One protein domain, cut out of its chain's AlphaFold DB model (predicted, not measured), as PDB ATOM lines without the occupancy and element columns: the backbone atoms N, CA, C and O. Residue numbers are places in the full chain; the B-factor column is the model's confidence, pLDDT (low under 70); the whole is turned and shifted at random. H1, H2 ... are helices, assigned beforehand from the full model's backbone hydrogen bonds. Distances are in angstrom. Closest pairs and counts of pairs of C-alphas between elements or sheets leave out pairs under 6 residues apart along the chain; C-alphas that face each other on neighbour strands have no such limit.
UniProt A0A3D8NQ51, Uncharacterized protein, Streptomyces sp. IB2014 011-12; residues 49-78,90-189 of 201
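This is residues 49 to 78 and 90 to 189 of the 201 residues of an uncharacterized protein of Streptomyces sp. IB2014 011-12 (UniProt A0A3D8NQ51). H1, H3 and long H5 form a three-helix bundle, with H2 folded back on H3 as a hairpin. H5 makes the length; its residues 173 to 189 stick out. The 130 printed residues hold five named helices, H1 to H5, and no named strand: all helix, loose, radius of gyration of the C-alphas 19.1 A, spans 70 by 31 by 30 A.

Find C-alpha 51 at (95.886, 134.001, 127.574); H1 runs to residue 76, 36.8 A. H2 is residues 94 to 110, H3 114 to 133, H4 135 to 139. H5, residues 149 to 189, spans 61.8 A to (84.778, 141.971, 97.690).

H1 touches H3 at C-alphas 52 and 118, the closest, 3.8 A. Residues 157 to 168 of H5 touch H1, opposite ways at 22 degrees, a shallow tilt; the closest C-alphas, 61 and 161, are 6.8 A apart. H4 touches H5: closest C-alphas 136 and 149, 5.4 A. Every O i to N i+4 pair is within hydrogen-bond range in H1, H3 and H4; H2 has 12 of 13, H5 35 of 37.

Residues 79 to 89 are not printed; C-alphas 78 and 90 are 19.1 A apart. Confidence is under 70 at residues 77 to 78, 90 to 91 and 136 to 150.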
ATOM      1  N   GLU A  49      93.138 138.068 124.794       74.25
ATOM      2  CA  GLU A  49      91.932 137.818 125.584       74.25
ATOM      3  C   GLU A  49      91.890 136.405 126.180       74.25
ATOM      4  O   GLU A  49      91.381 136.208 127.279       74.25
ATOM      5  N   ARG A  50      92.480 135.415 125.498       81.81
ATOM      6  CA  ARG A  50      92.415 134.001 125.892       81.81
ATOM      7  C   ARG A  50      93.580 133.555 126.774       81.81
ATOM      8  O   ARG A  50      93.489 132.530 127.447       81.81
ATOM      9  N   ARG A  51      94.674 134.322 126.796       88.25
ATOM     10  CA  ARG A  51      95.886 134.001 127.574       88.25
ATOM     11  C   ARG A  51      95.597 133.800 129.059       88.25
ATOM     12  O   ARG A  51      96.135 132.866 129.635       88.25
ATOM     13  N   GLY A  52      94.727 134.624 129.650       90.38
ATOM     14  CA  GLY A  52      94.328 134.483 131.054       90.38
ATOM     15  C   GLY A  52      93.695 133.129 131.350       90.38
ATOM     16  O   GLY A  52      94.156 132.435 132.244       90.38
ATOM     17  N   PHE A  53      92.720 132.701 130.546       92.44
ATOM     18  CA  PHE A  53      92.047 131.412 130.741       92.44
ATOM     19  C   PHE A  53      92.982 130.212 130.550       92.44
ATOM     20  O   PHE A  53      92.907 129.245 131.298       92.44
ATOM     21  N   VAL A  54      93.892 130.280 129.574       92.31
ATOM     22  CA  VAL A  54      94.883 129.212 129.348       92.31
ATOM     23  C   VAL A  54      95.861 129.111 130.511       92.31
ATOM     24  O   VAL A  54      96.170 128.010 130.953       92.31
ATOM     25  N   LEU A  55      96.345 130.251 131.007       94.25
ATOM     26  CA  LEU A  55      97.241 130.272 132.158       94.25
ATOM     27  C   LEU A  55      96.526 129.863 133.445       94.25
ATOM     28  O   LEU A  55      97.139 129.190 134.258       94.25
ATOM     29  N   ALA A  56      95.246 130.199 133.608       95.62
ATOM     30  CA  ALA A  56      94.438 129.705 134.718       95.62
ATOM     31  C   ALA A  56      94.328 128.181 134.697       95.62
ATOM     32  O   ALA A  56      94.564 127.535 135.709       95.62
ATOM     33  N   TRP A  57      94.036 127.601 133.533       96.25
ATOM     34  CA  TRP A  57      93.935 126.151 133.381       96.25
ATOM     35  C   TRP A  57      95.265 125.440 133.673       96.25
ATOM     36  O   TRP A  57      95.291 124.480 134.437       96.25
ATOM     37  N   TRP A  58      96.379 125.945 133.130       96.75
ATOM     38  CA  TRP A  58      97.707 125.394 133.418       96.75
ATOM     39  C   TRP A  58      98.133 125.597 134.872       96.75
ATOM     40  O   TRP A  58      98.647 124.666 135.481       96.75
ATOM     41  N   GLY A  59      97.906 126.788 135.430       96.06
ATOM     42  CA  GLY A  59      98.191 127.090 136.831       96.06
ATOM     43  C   GLY A  59      97.439 126.149 137.758       96.06
ATOM     44  O   GLY A  59      98.042 125.557 138.642       96.06
ATOM     45  N   PHE A  60      96.153 125.926 137.483       96.12
ATOM     46  CA  PHE A  60      95.348 124.961 138.217       96.12
ATOM     47  C   PHE A  60      95.930 123.545 138.140       96.12
ATOM     48  O   PHE A  60      96.236 122.950 139.169       96.12
ATOM     49  N   ALA A  61      96.118 123.012 136.928       95.75
ATOM     50  CA  ALA A  61      96.545 121.628 136.734       95.75
ATOM     51  C   ALA A  61      97.927 121.347 137.346       95.75
ATOM     52  O   ALA A  61      98.119 120.321 137.998       95.75
ATOM     53  N   LEU A  62      98.879 122.268 137.164       96.19
ATOM     54  CA  LEU A  62     100.239 122.123 137.685       96.19
ATOM     55  C   LEU A  62     100.294 122.286 139.202       96.19
ATOM     56  O   LEU A  62     100.985 121.511 139.856       96.19
ATOM     57  N   THR A  63      99.572 123.254 139.773       93.75
ATOM     58  CA  THR A  63      99.534 123.425 141.229       93.75
ATOM     59  C   THR A  63      98.833 122.253 141.898       93.75
ATOM     60  O   THR A  63      99.381 121.717 142.851       93.75
ATOM     61  N   PHE A  64      97.688 121.797 141.383       91.81
ATOM     62  CA  PHE A  64      96.986 120.641 141.947       91.81
ATOM     63  C   PHE A  64      97.853 119.377 141.884       91.81
ATOM     64  O   PHE A  64      98.070 118.718 142.898       91.81
ATOM     65  N   GLY A  65      98.418 119.068 140.710       91.31
ATOM     66  CA  GLY A  65      99.322 117.928 140.555       91.31
ATOM     67  C   GLY A  65     100.574 118.042 141.431       91.31
ATOM     68  O   GLY A  65     101.009 117.047 142.002       91.31
ATOM     69  N   GLY A  66     101.120 119.252 141.581       89.88
ATOM     70  CA  GLY A  66     102.273 119.534 142.434       89.88
ATOM     71  C   GLY A  66     101.983 119.345 143.922       89.88
ATOM     72  O   GLY A  66     102.768 118.687 144.595       89.88
ATOM     73  N   MET A  67     100.852 119.854 144.421       86.12
ATOM     74  CA  MET A  67     100.418 119.643 145.809       86.12
ATOM     75  C   MET A  67     100.191 118.158 146.083       86.12
ATOM     76  O   MET A  67     100.696 117.632 147.068       86.12
ATOM     77  N   ARG A  68      99.537 117.437 145.163       85.69
ATOM     78  CA  ARG A  68      99.297 116.000 145.330       85.69
ATOM     79  C   ARG A  68     100.573 115.174 145.294       85.69
ATOM     80  O   ARG A  68     100.717 114.248 146.086       85.69
ATOM     81  N   LEU A  69     101.504 115.528 144.410       84.75
ATOM     82  CA  LEU A  69     102.830 114.926 144.378       84.75
ATOM     83  C   LEU A  69     103.588 115.215 145.675       84.75
ATOM     84  O   LEU A  69     104.189 114.301 146.222       84.75
ATOM     85  N   LEU A  70     103.536 116.447 146.182       83.06
ATOM     86  CA  LEU A  70     104.173 116.826 147.441       83.06
ATOM     87  C   LEU A  70     103.608 116.014 148.612       83.06
ATOM     88  O   LEU A  70     104.383 115.406 149.343       83.06
ATOM     89  N   THR A  71     102.284 115.932 148.751       78.44
ATOM     90  CA  THR A  71     101.629 115.125 149.793       78.44
ATOM     91  C   THR A  71     101.989 113.648 149.665       78.44
ATOM     92  O   THR A  71     102.314 113.005 150.658       78.44
ATOM     93  N   TRP A  72     101.989 113.108 148.443       79.25
ATOM     94  CA  TRP A  72     102.381 111.722 148.187       79.25
ATOM     95  C   TRP A  72     103.850 111.456 148.546       79.25
ATOM     96  O   TRP A  72     104.143 110.451 149.187       79.25
ATOM     97  N   LEU A  73     104.762 112.372 148.200       78.62
ATOM     98  CA  LEU A  73     106.183 112.287 148.555       78.62
ATOM     99  C   LEU A  73     106.396 112.357 150.073       78.62
ATOM    100  O   LEU A  73     107.148 111.549 150.606       78.62
ATOM    101  N   ILE A  74     105.705 113.263 150.775       72.31
ATOM    102  CA  ILE A  74     105.756 113.361 152.245       72.31
ATOM    103  C   ILE A  74     105.231 112.070 152.889       72.31
ATOM    104  O   ILE A  74     105.789 111.591 153.875       72.31
ATOM    105  N   HIS A  75     104.183 111.471 152.317       70.38
ATOM    106  CA  HIS A  75     103.592 110.242 152.841       70.38
ATOM    107  C   HIS A  75     104.483 109.004 152.642       70.38
ATOM    108  O   HIS A  75     104.418 108.071 153.439       70.38
ATOM    109  N   ILE A  76     105.343 109.000 151.617       74.12
ATOM    110  CA  ILE A  76     106.292 107.907 151.346       74.12
ATOM    111  C   ILE A  76     107.508 107.926 152.288       74.12
ATOM    112  O   ILE A  76     108.147 106.889 152.448       74.12
ATOM    113  N   ASP A  77     107.779 109.047 152.966       57.53
ATOM    114  CA  ASP A  77     109.007 109.269 153.750       57.53
ATOM    115  C   ASP A  77     108.777 109.573 155.255       57.53
ATOM    116  O   ASP A  77     109.596 110.234 155.887       57.53
ATOM    117  N   VAL A  78     107.676 109.093 155.859       59.28
ATOM    118  CA  VAL A  78     107.444 108.974 157.331       59.28
ATOM    119  C   VAL A  78     108.049 110.100 158.212       59.28
ATOM    120  O   VAL A  78     108.750 109.824 159.187       59.28
ATOM    121  N   HIS A  90      96.015 124.365 163.042       63.66
ATOM    122  CA  HIS A  90      96.405 123.956 161.695       63.66
ATOM    123  C   HIS A  90      95.730 124.870 160.664       63.66
ATOM    124  O   HIS A  90      94.534 124.738 160.373       63.66
ATOM    125  N   ILE A  91      96.476 125.831 160.113       65.69
ATOM    126  CA  ILE A  91      95.957 126.648 159.013       65.69
ATOM    127  C   ILE A  91      96.001 125.802 157.750       65.69
ATOM    128  O   ILE A  91      97.064 125.563 157.178       65.69
ATOM    129  N   HIS A  92      94.827 125.383 157.297       77.31
ATOM    130  CA  HIS A  92      94.697 124.649 156.053       77.31
ATOM    131  C   HIS A  92      95.048 125.563 154.874       77.31
ATOM    132  O   HIS A  92      94.646 126.733 154.814       77.31
ATOM    133  N   HIS A  93      95.781 125.040 153.898       79.88
ATOM    134  CA  HIS A  93      96.262 125.816 152.752       79.88
ATOM    135  C   HIS A  93      95.153 126.342 151.841       79.88
ATOM    136  O   HIS A  93      95.392 127.305 151.105       79.88
ATOM    137  N   TYR A  94      93.931 125.808 151.932       83.00
ATOM    138  CA  TYR A  94      92.781 126.368 151.219       83.00
ATOM    139  C   TYR A  94      92.516 127.836 151.602       83.00
ATOM    140  O   TYR A  94      92.043 128.606 150.764       83.00
ATOM    141  N   VAL A  95      92.878 128.264 152.822       86.25
ATOM    142  CA  VAL A  95      92.735 129.660 153.276       86.25
ATOM    143  C   VAL A  95      93.597 130.595 152.426       86.25
ATOM    144  O   VAL A  95      93.133 131.652 151.996       86.25
ATOM    145  N   TRP A  96      94.826 130.188 152.097       87.31
ATOM    146  CA  TRP A  96      95.688 130.937 151.178       87.31
ATOM    147  C   TRP A  96      95.099 130.990 149.771       87.31
ATOM    148  O   TRP A  96      95.178 132.027 149.113       87.31
ATOM    149  N   GLY A  97      94.450 129.905 149.338       91.25
ATOM    150  CA  GLY A  97      93.672 129.874 148.103       91.25
ATOM    151  C   GLY A  97      92.562 130.927 148.092       91.25
ATOM    152  O   GLY A  97      92.491 131.729 147.162       91.25
ATOM    153  N   ILE A  98      91.750 130.996 149.153       91.69
ATOM    154  CA  ILE A  98      90.672 131.989 149.298       91.69
ATOM    155  C   ILE A  98      91.230 133.414 149.278       91.69
ATOM    156  O   ILE A  98      90.731 134.256 148.530       91.69
ATOM    157  N   LEU A  99      92.279 133.692 150.058       93.38
ATOM    158  CA  LEU A  99      92.906 135.016 150.099       93.38
ATOM    159  C   LEU A  99      93.457 135.421 148.728       93.38
ATOM    160  O   LEU A  99      93.243 136.552 148.281       93.38
ATOM    161  N   LEU A 100      94.112 134.494 148.026       95.00
ATOM    162  CA  LEU A 100      94.614 134.727 146.677       95.00
ATOM    163  C   LEU A 100      93.469 135.034 145.705       95.00
ATOM    164  O   LEU A 100      93.561 135.996 144.940       95.00
ATOM    165  N   LEU A 101      92.369 134.275 145.757       96.25
ATOM    166  CA  LEU A 101      91.194 134.523 144.921       96.25
ATOM    167  C   LEU A 101      90.509 135.851 145.247       96.25
ATOM    168  O   LEU A 101      90.085 136.542 144.321       96.25
ATOM    169  N   ALA A 102      90.448 136.256 146.516       96.69
ATOM    170  CA  ALA A 102      89.911 137.555 146.911       96.69
ATOM    171  C   ALA A 102      90.743 138.705 146.318       96.69
ATOM    172  O   ALA A 102      90.192 139.624 145.704       96.69
ATOM    173  N   VAL A 103      92.074 138.620 146.416       96.06
ATOM    174  CA  VAL A 103      92.994 139.604 145.820       96.06
ATOM    175  C   VAL A 103      92.843 139.646 144.302       96.06
ATOM    176  O   VAL A 103      92.735 140.729 143.724       96.06
ATOM    177  N   VAL A 104      92.797 138.485 143.645       96.19
ATOM    178  CA  VAL A 104      92.595 138.397 142.192       96.19
ATOM    179  C   VAL A 104      91.230 138.959 141.788       96.19
ATOM    180  O   VAL A 104      91.147 139.675 140.790       96.19
ATOM    181  N   GLY A 105      90.180 138.697 142.568       93.94
ATOM    182  CA  GLY A 105      88.835 139.223 142.352       93.94
ATOM    183  C   GLY A 105      88.815 140.748 142.370       93.94
ATOM    184  O   GLY A 105      88.385 141.367 141.397       93.94
ATOM    185  N   VAL A 106      89.372 141.362 143.419       96.00
ATOM    186  CA  VAL A 106      89.483 142.827 143.535       96.00
ATOM    187  C   VAL A 106      90.359 143.408 142.422       96.00
ATOM    188  O   VAL A 106      89.965 144.367 141.754       96.00
ATOM    189  N   ALA A 107      91.525 142.810 142.162       93.00
ATOM    190  CA  ALA A 107      92.416 143.248 141.090       93.00
ATOM    191  C   ALA A 107      91.736 143.169 139.711       93.00
ATOM    192  O   ALA A 107      91.938 144.047 138.867       93.00
ATOM    193  N   GLY A 108      90.881 142.168 139.500       91.44
ATOM    194  CA  GLY A 108      90.097 141.979 138.283       91.44
ATOM    195  C   GLY A 108      89.100 143.105 138.003       91.44
ATOM    196  O   GLY A 108      88.856 143.416 136.835       91.44
ATOM    197  N   LEU A 109      88.578 143.771 139.039       93.56
ATOM    198  CA  LEU A 109      87.653 144.903 138.885       93.56
ATOM    199  C   LEU A 109      88.350 146.140 138.305       93.56
ATOM    200  O   LEU A 109      87.780 146.880 137.493       93.56
ATOM    201  N   VAL A 110      89.607 146.345 138.696       93.31
ATOM    202  CA  VAL A 110      90.372 147.548 138.356       93.31
ATOM    203  C   VAL A 110      91.212 147.334 137.094       93.31
ATOM    204  O   VAL A 110      91.303 148.229 136.250       93.31
ATOM    205  N   GLN A 111      91.803 146.150 136.910       90.31
ATOM    206  CA  GLN A 111      92.826 145.956 135.888       90.31
ATOM    207  C   GLN A 111      92.298 145.670 134.481       90.31
ATOM    208  O   GLN A 111      91.554 144.726 134.207       90.31
ATOM    209  N   ARG A 112      92.774 146.479 133.527       87.00
ATOM    210  CA  ARG A 112      92.364 146.410 132.114       87.00
ATOM    211  C   ARG A 112      93.448 145.900 131.169       87.00
ATOM    212  O   ARG A 112      93.131 145.499 130.052       87.00
ATOM    213  N   SER A 113      94.711 145.861 131.602       90.94
ATOM    214  CA  SER A 113      95.805 145.434 130.726       90.94
ATOM    215  C   SER A 113      95.760 143.926 130.444       90.94
ATOM    216  O   SER A 113      95.562 143.108 131.344       90.94
ATOM    217  N   ALA A 114      95.996 143.541 129.187       87.19
ATOM    218  CA  ALA A 114      96.015 142.135 128.780       87.19
ATOM    219  C   ALA A 114      97.078 141.316 129.531       87.19
ATOM    220  O   ALA A 114      96.850 140.162 129.884       87.19
ATOM    221  N   ARG A 115      98.232 141.929 129.826       87.69
ATOM    222  CA  ARG A 115      99.302 141.295 130.606       87.69
ATOM    223  C   ARG A 115      98.884 141.054 132.056       87.69
ATOM    224  O   ARG A 115      99.144 139.969 132.561       87.69
ATOM    225  N   ALA A 116      98.248 142.026 132.713       89.06
ATOM    226  CA  ALA A 116      97.762 141.829 134.079       89.06
ATOM    227  C   ALA A 116      96.695 140.733 134.118       89.06
ATOM    228  O   ALA A 116      96.785 139.835 134.943       89.06
ATOM    229  N   ARG A 117      95.751 140.735 133.170       90.38
ATOM    230  CA  ARG A 117      94.726 139.682 133.057       90.38
ATOM    231  C   ARG A 117      95.311 138.288 132.843       90.38
ATOM    232  O   ARG A 117      94.782 137.326 133.385       90.38
ATOM    233  N   ALA A 118      96.412 138.174 132.100       91.00
ATOM    234  CA  ALA A 118      97.117 136.908 131.926       91.00
ATOM    235  C   ALA A 118      97.657 136.362 133.262       91.00
ATOM    236  O   ALA A 118      97.394 135.213 133.608       91.00
ATOM    237  N   TRP A 119      98.351 137.203 134.034       93.25
ATOM    238  CA  TRP A 119      98.879 136.828 135.352       93.25
ATOM    239  C   TRP A 119      97.789 136.595 136.394       93.25
ATOM    240  O   TRP A 119      97.890 135.650 137.166       93.25
ATOM    241  N   MET A 120      96.728 137.405 136.384       94.62
ATOM    242  CA  MET A 120      95.554 137.180 137.230       94.62
ATOM    243  C   MET A 120      94.895 135.839 136.910       94.62
ATOM    244  O   MET A 120      94.492 135.144 137.827       94.62
ATOM    245  N   GLY A 121      94.850 135.442 135.634       94.56
ATOM    246  CA  GLY A 121      94.420 134.105 135.235       94.56
ATOM    247  C   GLY A 121      95.274 133.013 135.877       94.56
ATOM    248  O   GLY A 121      94.732 132.131 136.530       94.56
ATOM    249  N   LEU A 122      96.605 133.102 135.773       95.88
ATOM    250  CA  LEU A 122      97.504 132.146 136.433       95.88
ATOM    251  C   LEU A 122      97.250 132.072 137.947       95.88
ATOM    252  O   LEU A 122      97.044 130.985 138.478       95.88
ATOM    253  N   ALA A 123      97.226 133.226 138.619       96.50
ATOM    254  CA  ALA A 123      96.996 133.321 140.058       96.50
ATOM    255  C   ALA A 123      95.625 132.762 140.466       96.50
ATOM    256  O   ALA A 123      95.518 132.074 141.476       96.50
ATOM    257  N   TYR A 124      94.594 132.996 139.650       96.69
ATOM    258  CA  TYR A 124      93.274 132.401 139.830       96.69
ATOM    259  C   TYR A 124      93.339 130.870 139.790       96.69
ATOM    260  O   TYR A 124      92.805 130.205 140.671       96.69
ATOM    261  N   GLY A 125      94.031 130.308 138.793       96.38
ATOM    262  CA  GLY A 125      94.229 128.863 138.671       96.38
ATOM    263  C   GLY A 125      94.912 128.255 139.895       96.38
ATOM    264  O   GLY A 125      94.428 127.264 140.434       96.38
ATOM    265  N   VAL A 126      95.986 128.892 140.370       96.12
ATOM    266  CA  VAL A 126      96.707 128.493 141.592       96.12
ATOM    267  C   VAL A 126      95.775 128.517 142.806       96.12
ATOM    268  O   VAL A 126      95.686 127.526 143.524       96.12
ATOM    269  N   GLY A 127      95.040 129.615 143.020       94.12
ATOM    270  CA  GLY A 127      94.128 129.749 144.159       94.12
ATOM    271  C   GLY A 127      93.018 128.697 144.156       94.12
ATOM    272  O   GLY A 127      92.749 128.083 145.185       94.12
ATOM    273  N   MET A 128      92.436 128.422 142.986       95.12
ATOM    274  CA  MET A 128      91.445 127.355 142.821       95.12
ATOM    275  C   MET A 128      92.021 125.965 143.111       95.12
ATOM    276  O   MET A 128      91.331 125.145 143.709       95.12
ATOM    277  N   ALA A 129      93.264 125.686 142.705       92.81
ATOM    278  CA  ALA A 129      93.903 124.396 142.965       92.81
ATOM    279  C   ALA A 129      94.112 124.148 144.460       92.81
ATOM    280  O   ALA A 129      93.837 123.048 144.920       92.81
ATOM    281  N   LEU A 130      94.524 125.173 145.214       90.50
ATOM    282  CA  LEU A 130      94.693 125.073 146.668       90.50
ATOM    283  C   LEU A 130      93.370 124.798 147.396       90.50
ATOM    284  O   LEU A 130      93.360 124.073 148.381       90.50
ATOM    285  N   ILE A 131      92.256 125.356 146.912       89.06
ATOM    286  CA  ILE A 131      90.928 125.077 147.478       89.06
ATOM    287  C   ILE A 131      90.469 123.660 147.122       89.06
ATOM    288  O   ILE A 131      89.948 122.954 147.978       89.06
ATOM    289  N   ILE A 132      90.652 123.240 145.864       88.25
ATOM    290  CA  ILE A 132      90.183 121.932 145.390       88.25
ATOM    291  C   ILE A 132      91.012 120.772 145.954       88.25
ATOM    292  O   ILE A 132      90.465 119.692 146.162       88.25
ATOM    293  N   ASP A 133      92.299 120.972 146.234       84.00
ATOM    294  CA  ASP A 133      93.146 119.958 146.878       84.00
ATOM    295  C   ASP A 133      92.573 119.507 148.235       84.00
ATOM    296  O   ASP A 133      92.468 118.304 148.495       84.00
ATOM    297  N   GLU A 134      92.044 120.465 148.998       78.50
ATOM    298  CA  GLU A 134      91.391 120.276 150.301       78.50
ATOM    299  C   GLU A 134      89.869 120.100 150.205       78.50
ATOM    300  O   GLU A 134      89.186 120.063 151.229       78.50
ATOM    301  N   ALA A 135      89.295 120.010 148.997       71.50
ATOM    302  CA  ALA A 135      87.841 119.927 148.825       71.50
ATOM    303  C   ALA A 135      87.230 118.731 149.560       71.50
ATOM    304  O   ALA A 135      86.087 118.813 149.999       71.50
ATOM    305  N   ALA A 136      87.996 117.651 149.716       65.06
ATOM    306  CA  ALA A 136      87.623 116.527 150.555       65.06
ATOM    307  C   ALA A 136      87.275 116.969 151.982       65.06
ATOM    308  O   ALA A 136      86.159 116.711 152.403       65.06
ATOM    309  N   LEU A 137      88.146 117.738 152.645       62.59
ATOM    310  CA  LEU A 137      87.932 118.240 154.008       62.59
ATOM    311  C   LEU A 137      86.821 119.293 154.090       62.59
ATOM    312  O   LEU A 137      86.089 119.346 155.068       62.59
ATOM    313  N   LEU A 138      86.659 120.131 153.058       62.84
ATOM    314  CA  LEU A 138      85.575 121.126 153.017       62.84
ATOM    315  C   LEU A 138      84.184 120.487 152.873       62.84
ATOM    316  O   LEU A 138      83.196 121.083 153.299       62.84
ATOM    317  N   ILE A 139      84.104 119.308 152.252       59.38
ATOM    318  CA  ILE A 139      82.855 118.566 152.035       59.38
ATOM    319  C   ILE A 139      82.640 117.519 153.140       59.38
ATOM    320  O   ILE A 139      81.492 117.239 153.476       59.38
ATOM    321  N   SER A 140      83.709 116.980 153.738       57.00
ATOM    322  CA  SER A 140      83.657 115.957 154.793       57.00
ATOM    323  C   SER A 140      83.514 116.507 156.216       57.00
ATOM    324  O   SER A 140      83.645 115.762 157.180       57.00
ATOM    325  N   LEU A 141      83.140 117.784 156.375       52.09
ATOM    326  CA  LEU A 141      82.849 118.407 157.678       52.09
ATOM    327  C   LEU A 141      81.723 117.711 158.491       52.09
ATOM    328  O   LEU A 141      81.480 118.094 159.634       52.09
ATOM    329  N   GLU A 142      81.060 116.693 157.930       47.91
ATOM    330  CA  GLU A 142      80.181 115.745 158.623       47.91
ATOM    331  C   GLU A 142      80.686 114.306 158.386       47.91
ATOM    332  O   GLU A 142      80.475 113.711 157.330       47.91
ATOM    333  N   ASP A 143      81.365 113.768 159.396       57.72
ATOM    334  CA  ASP A 143      82.093 112.493 159.522       57.72
ATOM    335  C   ASP A 143      81.265 111.196 159.292       57.72
ATOM    336  O   ASP A 143      81.340 110.249 160.071       57.72
ATOM    337  N   VAL A 144      80.381 111.133 158.283       47.91
ATOM    338  CA  VAL A 144      79.477 109.973 158.086       47.91
ATOM    339  C   VAL A 144      79.308 109.508 156.629       47.91
ATOM    340  O   VAL A 144      78.673 108.481 156.406       47.91
ATOM    341  N   TYR A 145      79.898 110.139 155.607       45.62
ATOM    342  CA  TYR A 145      79.687 109.684 154.212       45.62
ATOM    343  C   TYR A 145      80.943 109.150 153.504       45.62
ATOM    344  O   TYR A 145      81.172 109.406 152.327       45.62
ATOM    345  N   TRP A 146      81.631 108.249 154.211       44.25
ATOM    346  CA  TRP A 146      82.489 107.170 153.689       44.25
ATOM    347  C   TRP A 146      83.952 107.524 153.380       44.25
ATOM    348  O   TRP A 146      84.287 108.181 152.395       44.25
ATOM    349  N   ASP A 147      84.825 106.959 154.215       50.78
ATOM    350  CA  ASP A 147      86.278 106.838 154.094       50.78
ATOM    351  C   ASP A 147      86.770 106.512 152.671       50.78
ATOM    352  O   ASP A 147      86.868 105.349 152.275       50.78
ATOM    353  N   THR A 148      87.133 107.539 151.898       52.47
ATOM    354  CA  THR A 148      88.310 107.552 151.004       52.47
ATOM    355  C   THR A 148      88.574 108.987 150.511       52.47
ATOM    356  O   THR A 148      88.443 109.318 149.331       52.47
ATOM    357  N   GLU A 149      88.939 109.884 151.427       58.19
ATOM    358  CA  GLU A 149      88.918 111.343 151.206       58.19
ATOM    359  C   GLU A 149      89.878 111.852 150.110       58.19
ATOM    360  O   GLU A 149      89.682 112.915 149.529       58.19
ATOM    361  N   GLY A 150      90.869 111.062 149.693       63.81
ATOM    362  CA  GLY A 150      91.777 111.454 148.615       63.81
ATOM    363  C   GLY A 150      91.141 111.525 147.215       63.81
ATOM    364  O   GLY A 150      91.584 112.323 146.379       63.81
ATOM    365  N   TRP A 151      90.126 110.699 146.939       76.38
ATOM    366  CA  TRP A 151      89.590 110.499 145.583       76.38
ATOM    367  C   TRP A 151      88.616 111.583 145.141       76.38
ATOM    368  O   TRP A 151      88.559 111.885 143.949       76.38
ATOM    369  N   VAL A 152      87.892 112.204 146.076       81.31
ATOM    370  CA  VAL A 152      86.925 113.269 145.766       81.31
ATOM    371  C   VAL A 152      87.636 114.477 145.160       81.31
ATOM    372  O   VAL A 152      87.267 114.917 144.070       81.31
ATOM    373  N   SER A 153      88.711 114.957 145.795       82.19
ATOM    374  CA  SER A 153      89.521 116.060 145.258       82.19
ATOM    375  C   SER A 153      90.094 115.726 143.874       82.19
ATOM    376  O   SER A 153      90.092 116.571 142.980       82.19
ATOM    377  N   ILE A 154      90.540 114.480 143.658       86.06
ATOM    378  CA  ILE A 154      91.078 114.024 142.363       86.06
ATOM    379  C   ILE A 154      89.984 114.003 141.293       86.06
ATOM    380  O   ILE A 154      90.188 114.531 140.200       86.06
ATOM    381  N   ALA A 155      88.818 113.428 141.596       87.94
ATOM    382  CA  ALA A 155      87.687 113.379 140.678       87.94
ATOM    383  C   ALA A 155      87.228 114.793 140.295       87.94
ATOM    384  O   ALA A 155      87.026 115.079 139.112       87.94
ATOM    385  N   LEU A 156      87.147 115.698 141.275       89.44
ATOM    386  CA  LEU A 156      86.799 117.095 141.047       89.44
ATOM    387  C   LEU A 156      87.844 117.802 140.174       89.44
ATOM    388  O   LEU A 156      87.484 118.478 139.209       89.44
ATOM    389  N   ALA A 157      89.135 117.610 140.448       90.44
ATOM    390  CA  ALA A 157      90.204 118.195 139.645       90.44
ATOM    391  C   ALA A 157      90.198 117.679 138.201       90.44
ATOM    392  O   ALA A 157      90.294 118.481 137.270       90.44
ATOM    393  N   ILE A 158      90.024 116.370 137.989       92.62
ATOM    394  CA  ILE A 158      89.908 115.776 136.648       92.62
ATOM    395  C   ILE A 158      88.696 116.355 135.915       92.62
ATOM    396  O   ILE A 158      88.822 116.751 134.755       92.62
ATOM    397  N   ALA A 159      87.544 116.466 136.584       93.00
ATOM    398  CA  ALA A 159      86.340 117.053 136.004       93.00
ATOM    399  C   ALA A 159      86.564 118.516 135.583       93.00
ATOM    400  O   ALA A 159      86.227 118.889 134.458       93.00
ATOM    401  N   VAL A 160      87.194 119.331 136.437       93.62
ATOM    402  CA  VAL A 160      87.540 120.730 136.128       93.62
ATOM    403  C   VAL A 160      88.517 120.811 134.954       93.62
ATOM    404  O   VAL A 160      88.291 121.586 134.020       93.62
ATOM    405  N   ILE A 161      89.576 119.997 134.954       94.88
ATOM    406  CA  ILE A 161      90.574 119.962 133.878       94.88
ATOM    407  C   ILE A 161      89.914 119.585 132.551       94.88
ATOM    408  O   ILE A 161      90.141 120.273 131.553       94.88
ATOM    409  N   ALA A 162      89.088 118.536 132.542       95.31
ATOM    410  CA  ALA A 162      88.398 118.050 131.354       95.31
ATOM    411  C   ALA A 162      87.387 119.074 130.823       95.31
ATOM    412  O   ALA A 162      87.392 119.385 129.631       95.31
ATOM    413  N   LEU A 163      86.562 119.648 131.700       95.75
ATOM    414  CA  LEU A 163      85.535 120.616 131.323       95.75
ATOM    415  C   LEU A 163      86.153 121.908 130.783       95.75
ATOM    416  O   LEU A 163      85.835 122.334 129.670       95.75
ATOM    417  N   VAL A 164      87.078 122.517 131.527       94.00
ATOM    418  CA  VAL A 164      87.720 123.774 131.112       94.00
ATOM    419  C   VAL A 164      88.607 123.541 129.888       94.00
ATOM    420  O   VAL A 164      88.569 124.332 128.943       94.00
ATOM    421  N   GLY A 165      89.355 122.435 129.853       93.06
ATOM    422  CA  GLY A 165      90.167 122.038 128.704       93.06
ATOM    423  C   GLY A 165      89.327 121.828 127.441       93.06
ATOM    424  O   GLY A 165      89.684 122.333 126.374       93.06
ATOM    425  N   GLY A 166      88.169 121.175 127.568       93.31
ATOM    426  CA  GLY A 166      87.205 120.976 126.486       93.31
ATOM    427  C   GLY A 166      86.615 122.288 125.968       93.31
ATOM    428  O   GLY A 166      86.649 122.546 124.763       93.31
ATOM    429  N   VAL A 167      86.157 123.175 126.860       91.69
ATOM    430  CA  VAL A 167      85.666 124.518 126.489       91.69
ATOM    431  C   VAL A 167      86.750 125.305 125.756       91.69
ATOM    432  O   VAL A 167      86.500 125.931 124.718       91.69
ATOM    433  N   LEU A 168      87.984 125.247 126.251       91.25
ATOM    434  CA  LEU A 168      89.128 125.854 125.594       91.25
ATOM    435  C   LEU A 168      89.328 125.248 124.188       91.25
ATOM    436  O   LEU A 168      89.427 126.005 123.217       91.25
ATOM    437  N   ALA A 169      89.344 123.928 124.033       89.62
ATOM    438  CA  ALA A 169      89.519 123.284 122.730       89.62
ATOM    439  C   ALA A 169      88.423 123.683 121.720       89.62
ATOM    440  O   ALA A 169      88.736 124.109 120.604       89.62
ATOM    441  N   VAL A 170      87.152 123.646 122.131       89.94
ATOM    442  CA  VAL A 170      86.000 123.991 121.280       89.94
ATOM    443  C   VAL A 170      86.035 125.460 120.856       89.94
ATOM    444  O   VAL A 170      85.865 125.780 119.678       89.94
ATOM    445  N   THR A 171      86.292 126.374 121.793       86.25
ATOM    446  CA  THR A 171      86.335 127.818 121.491       86.25
ATOM    447  C   THR A 171      87.489 128.188 120.561       86.25
ATOM    448  O   THR A 171      87.337 129.093 119.740       86.25
ATOM    449  N   ARG A 172      88.614 127.458 120.620       82.69
ATOM    450  CA  ARG A 172      89.730 127.626 119.675       82.69
ATOM    451  C   ARG A 172      89.314 127.268 118.246       82.69
ATOM    452  O   ARG A 172      89.637 128.019 117.330       82.69
ATOM    453  N   GLY A 173      88.586 126.163 118.066       76.69
ATOM    454  CA  GLY A 173      88.088 125.741 116.752       76.69
ATOM    455  C   GLY A 173      87.150 126.772 116.116       76.69
ATOM    456  O   GLY A 173      87.314 127.117 114.949       76.69
ATOM    457  N   ARG A 174      86.233 127.347 116.910       75.50
ATOM    458  CA  ARG A 174      85.269 128.364 116.439       75.50
ATOM    459  C   ARG A 174      85.921 129.691 116.032       75.50
ATOM    460  O   ARG A 174      85.431 130.366 115.132       75.50
ATOM    461  N   GLN A 175      87.006 130.099 116.695       76.12
ATOM    462  CA  GLN A 175      87.722 131.328 116.327       76.12
ATOM    463  C   GLN A 175      88.439 131.196 114.979       76.12
ATOM    464  O   GLN A 175      88.378 132.129 114.182       76.12
ATOM    465  N   GLY A 176      89.061 130.042 114.709       75.50
ATOM    466  CA  GLY A 176      89.702 129.771 113.418       75.50
ATOM    467  C   GLY A 176      88.706 129.848 112.262       75.50
ATOM    468  O   GLY A 176      88.904 130.631 111.336       75.50
ATOM    469  N   SER A 177      87.570 129.150 112.383       80.31
ATOM    470  CA  SER A 177      86.534 129.149 111.341       80.31
ATOM    471  C   SER A 177      85.968 130.543 111.051       80.31
ATOM    472  O   SER A 177      85.710 130.880 109.899       80.31
ATOM    473  N   ASN A 178      85.790 131.376 112.082       83.38
ATOM    474  CA  ASN A 178      85.301 132.743 111.897       83.38
ATOM    475  C   ASN A 178      86.323 133.620 111.161       83.38
ATOM    476  O   ASN A 178      85.939 134.397 110.290       83.38
ATOM    477  N   GLN A 179      87.612 133.514 111.498       83.75
ATOM    478  CA  GLN A 179      88.657 134.323 110.869       83.75
ATOM    479  C   GLN A 179      88.805 134.002 109.375       83.75
ATOM    480  O   GLN A 179      88.901 134.925 108.558       83.75
ATOM    481  N   ASP A 180      88.748 132.719 109.019       82.62
ATOM    482  CA  ASP A 180      88.811 132.265 107.629       82.62
ATOM    483  C   ASP A 180      87.614 132.788 106.817       82.62
ATOM    484  O   ASP A 180      87.787 133.312 105.713       82.62
ATOM    485  N   TYR A 181      86.411 132.767 107.403       85.06
ATOM    486  CA  TYR A 181      85.192 133.286 106.774       85.06
ATOM    487  C   TYR A 181      85.298 134.777 106.405       85.06
ATOM    488  O   TYR A 181      85.002 135.171 105.271       85.06
ATOM    489  N   TYR A 182      85.780 135.621 107.327       85.62
ATOM    490  CA  TYR A 182      85.981 137.052 107.058       85.62
ATOM    491  C   TYR A 182      87.067 137.304 106.006       85.62
ATOM    492  O   TYR A 182      86.918 138.198 105.162       85.62
ATOM    493  N   HIS A 183      88.148 136.519 106.016       88.81
ATOM    494  CA  HIS A 183      89.208 136.641 105.018       88.81
ATOM    495  C   HIS A 183      88.696 136.335 103.609       88.81
ATOM    496  O   HIS A 183      88.935 137.143 102.705       88.81
ATOM    497  N   SER A 184      87.932 135.254 103.431       90.50
ATOM    498  CA  SER A 184      87.324 134.894 102.145       90.50
ATOM    499  C   SER A 184      86.353 135.962 101.640       90.50
ATOM    500  O   SER A 184      86.445 136.377 100.482       90.50
ATOM    501  N   CYS A 185      85.481 136.482 102.511       90.06
ATOM    502  CA  CYS A 185      84.518 137.517 102.135       90.06
ATOM    503  C   CYS A 185      85.217 138.827 101.713       90.06
ATOM    504  O   CYS A 185      84.916 139.394 100.660       90.06
ATOM    505  N   SER A 186      86.239 139.262 102.464       89.62
ATOM    506  CA  SER A 186      87.009 140.479 102.144       89.62
ATOM    507  C   SER A 186      87.885 140.354 100.888       89.62
ATOM    508  O   SER A 186      88.207 141.355 100.238       89.62
ATOM    509  N   ALA A 187      88.318 139.137 100.549       89.62
ATOM    510  CA  ALA A 187      89.066 138.864  99.328       89.62
ATOM    511  C   ALA A 187      88.144 138.898  98.102       89.62
ATOM    512  O   ALA A 187      88.500 139.477  97.072       89.62
ATOM    513  N   GLN A 188      86.939 138.338  98.234       89.50
ATOM    514  CA  GLN A 188      85.932 138.336  97.178       89.50
ATOM    515  C   GLN A 188      85.427 139.749  96.860       89.50
ATOM    516  O   GLN A 188      85.331 140.114  95.687       89.50
ATOM    517  N   ASP A 189      85.188 140.575  97.880       88.81
ATOM    518  CA  ASP A 189      84.778 141.971  97.690       88.81
ATOM    519  C   ASP A 189      85.866 142.807  96.989       88.81
ATOM    520  O   ASP A 189      85.608 143.503  96.002       88.81
TER     521      ASP A 189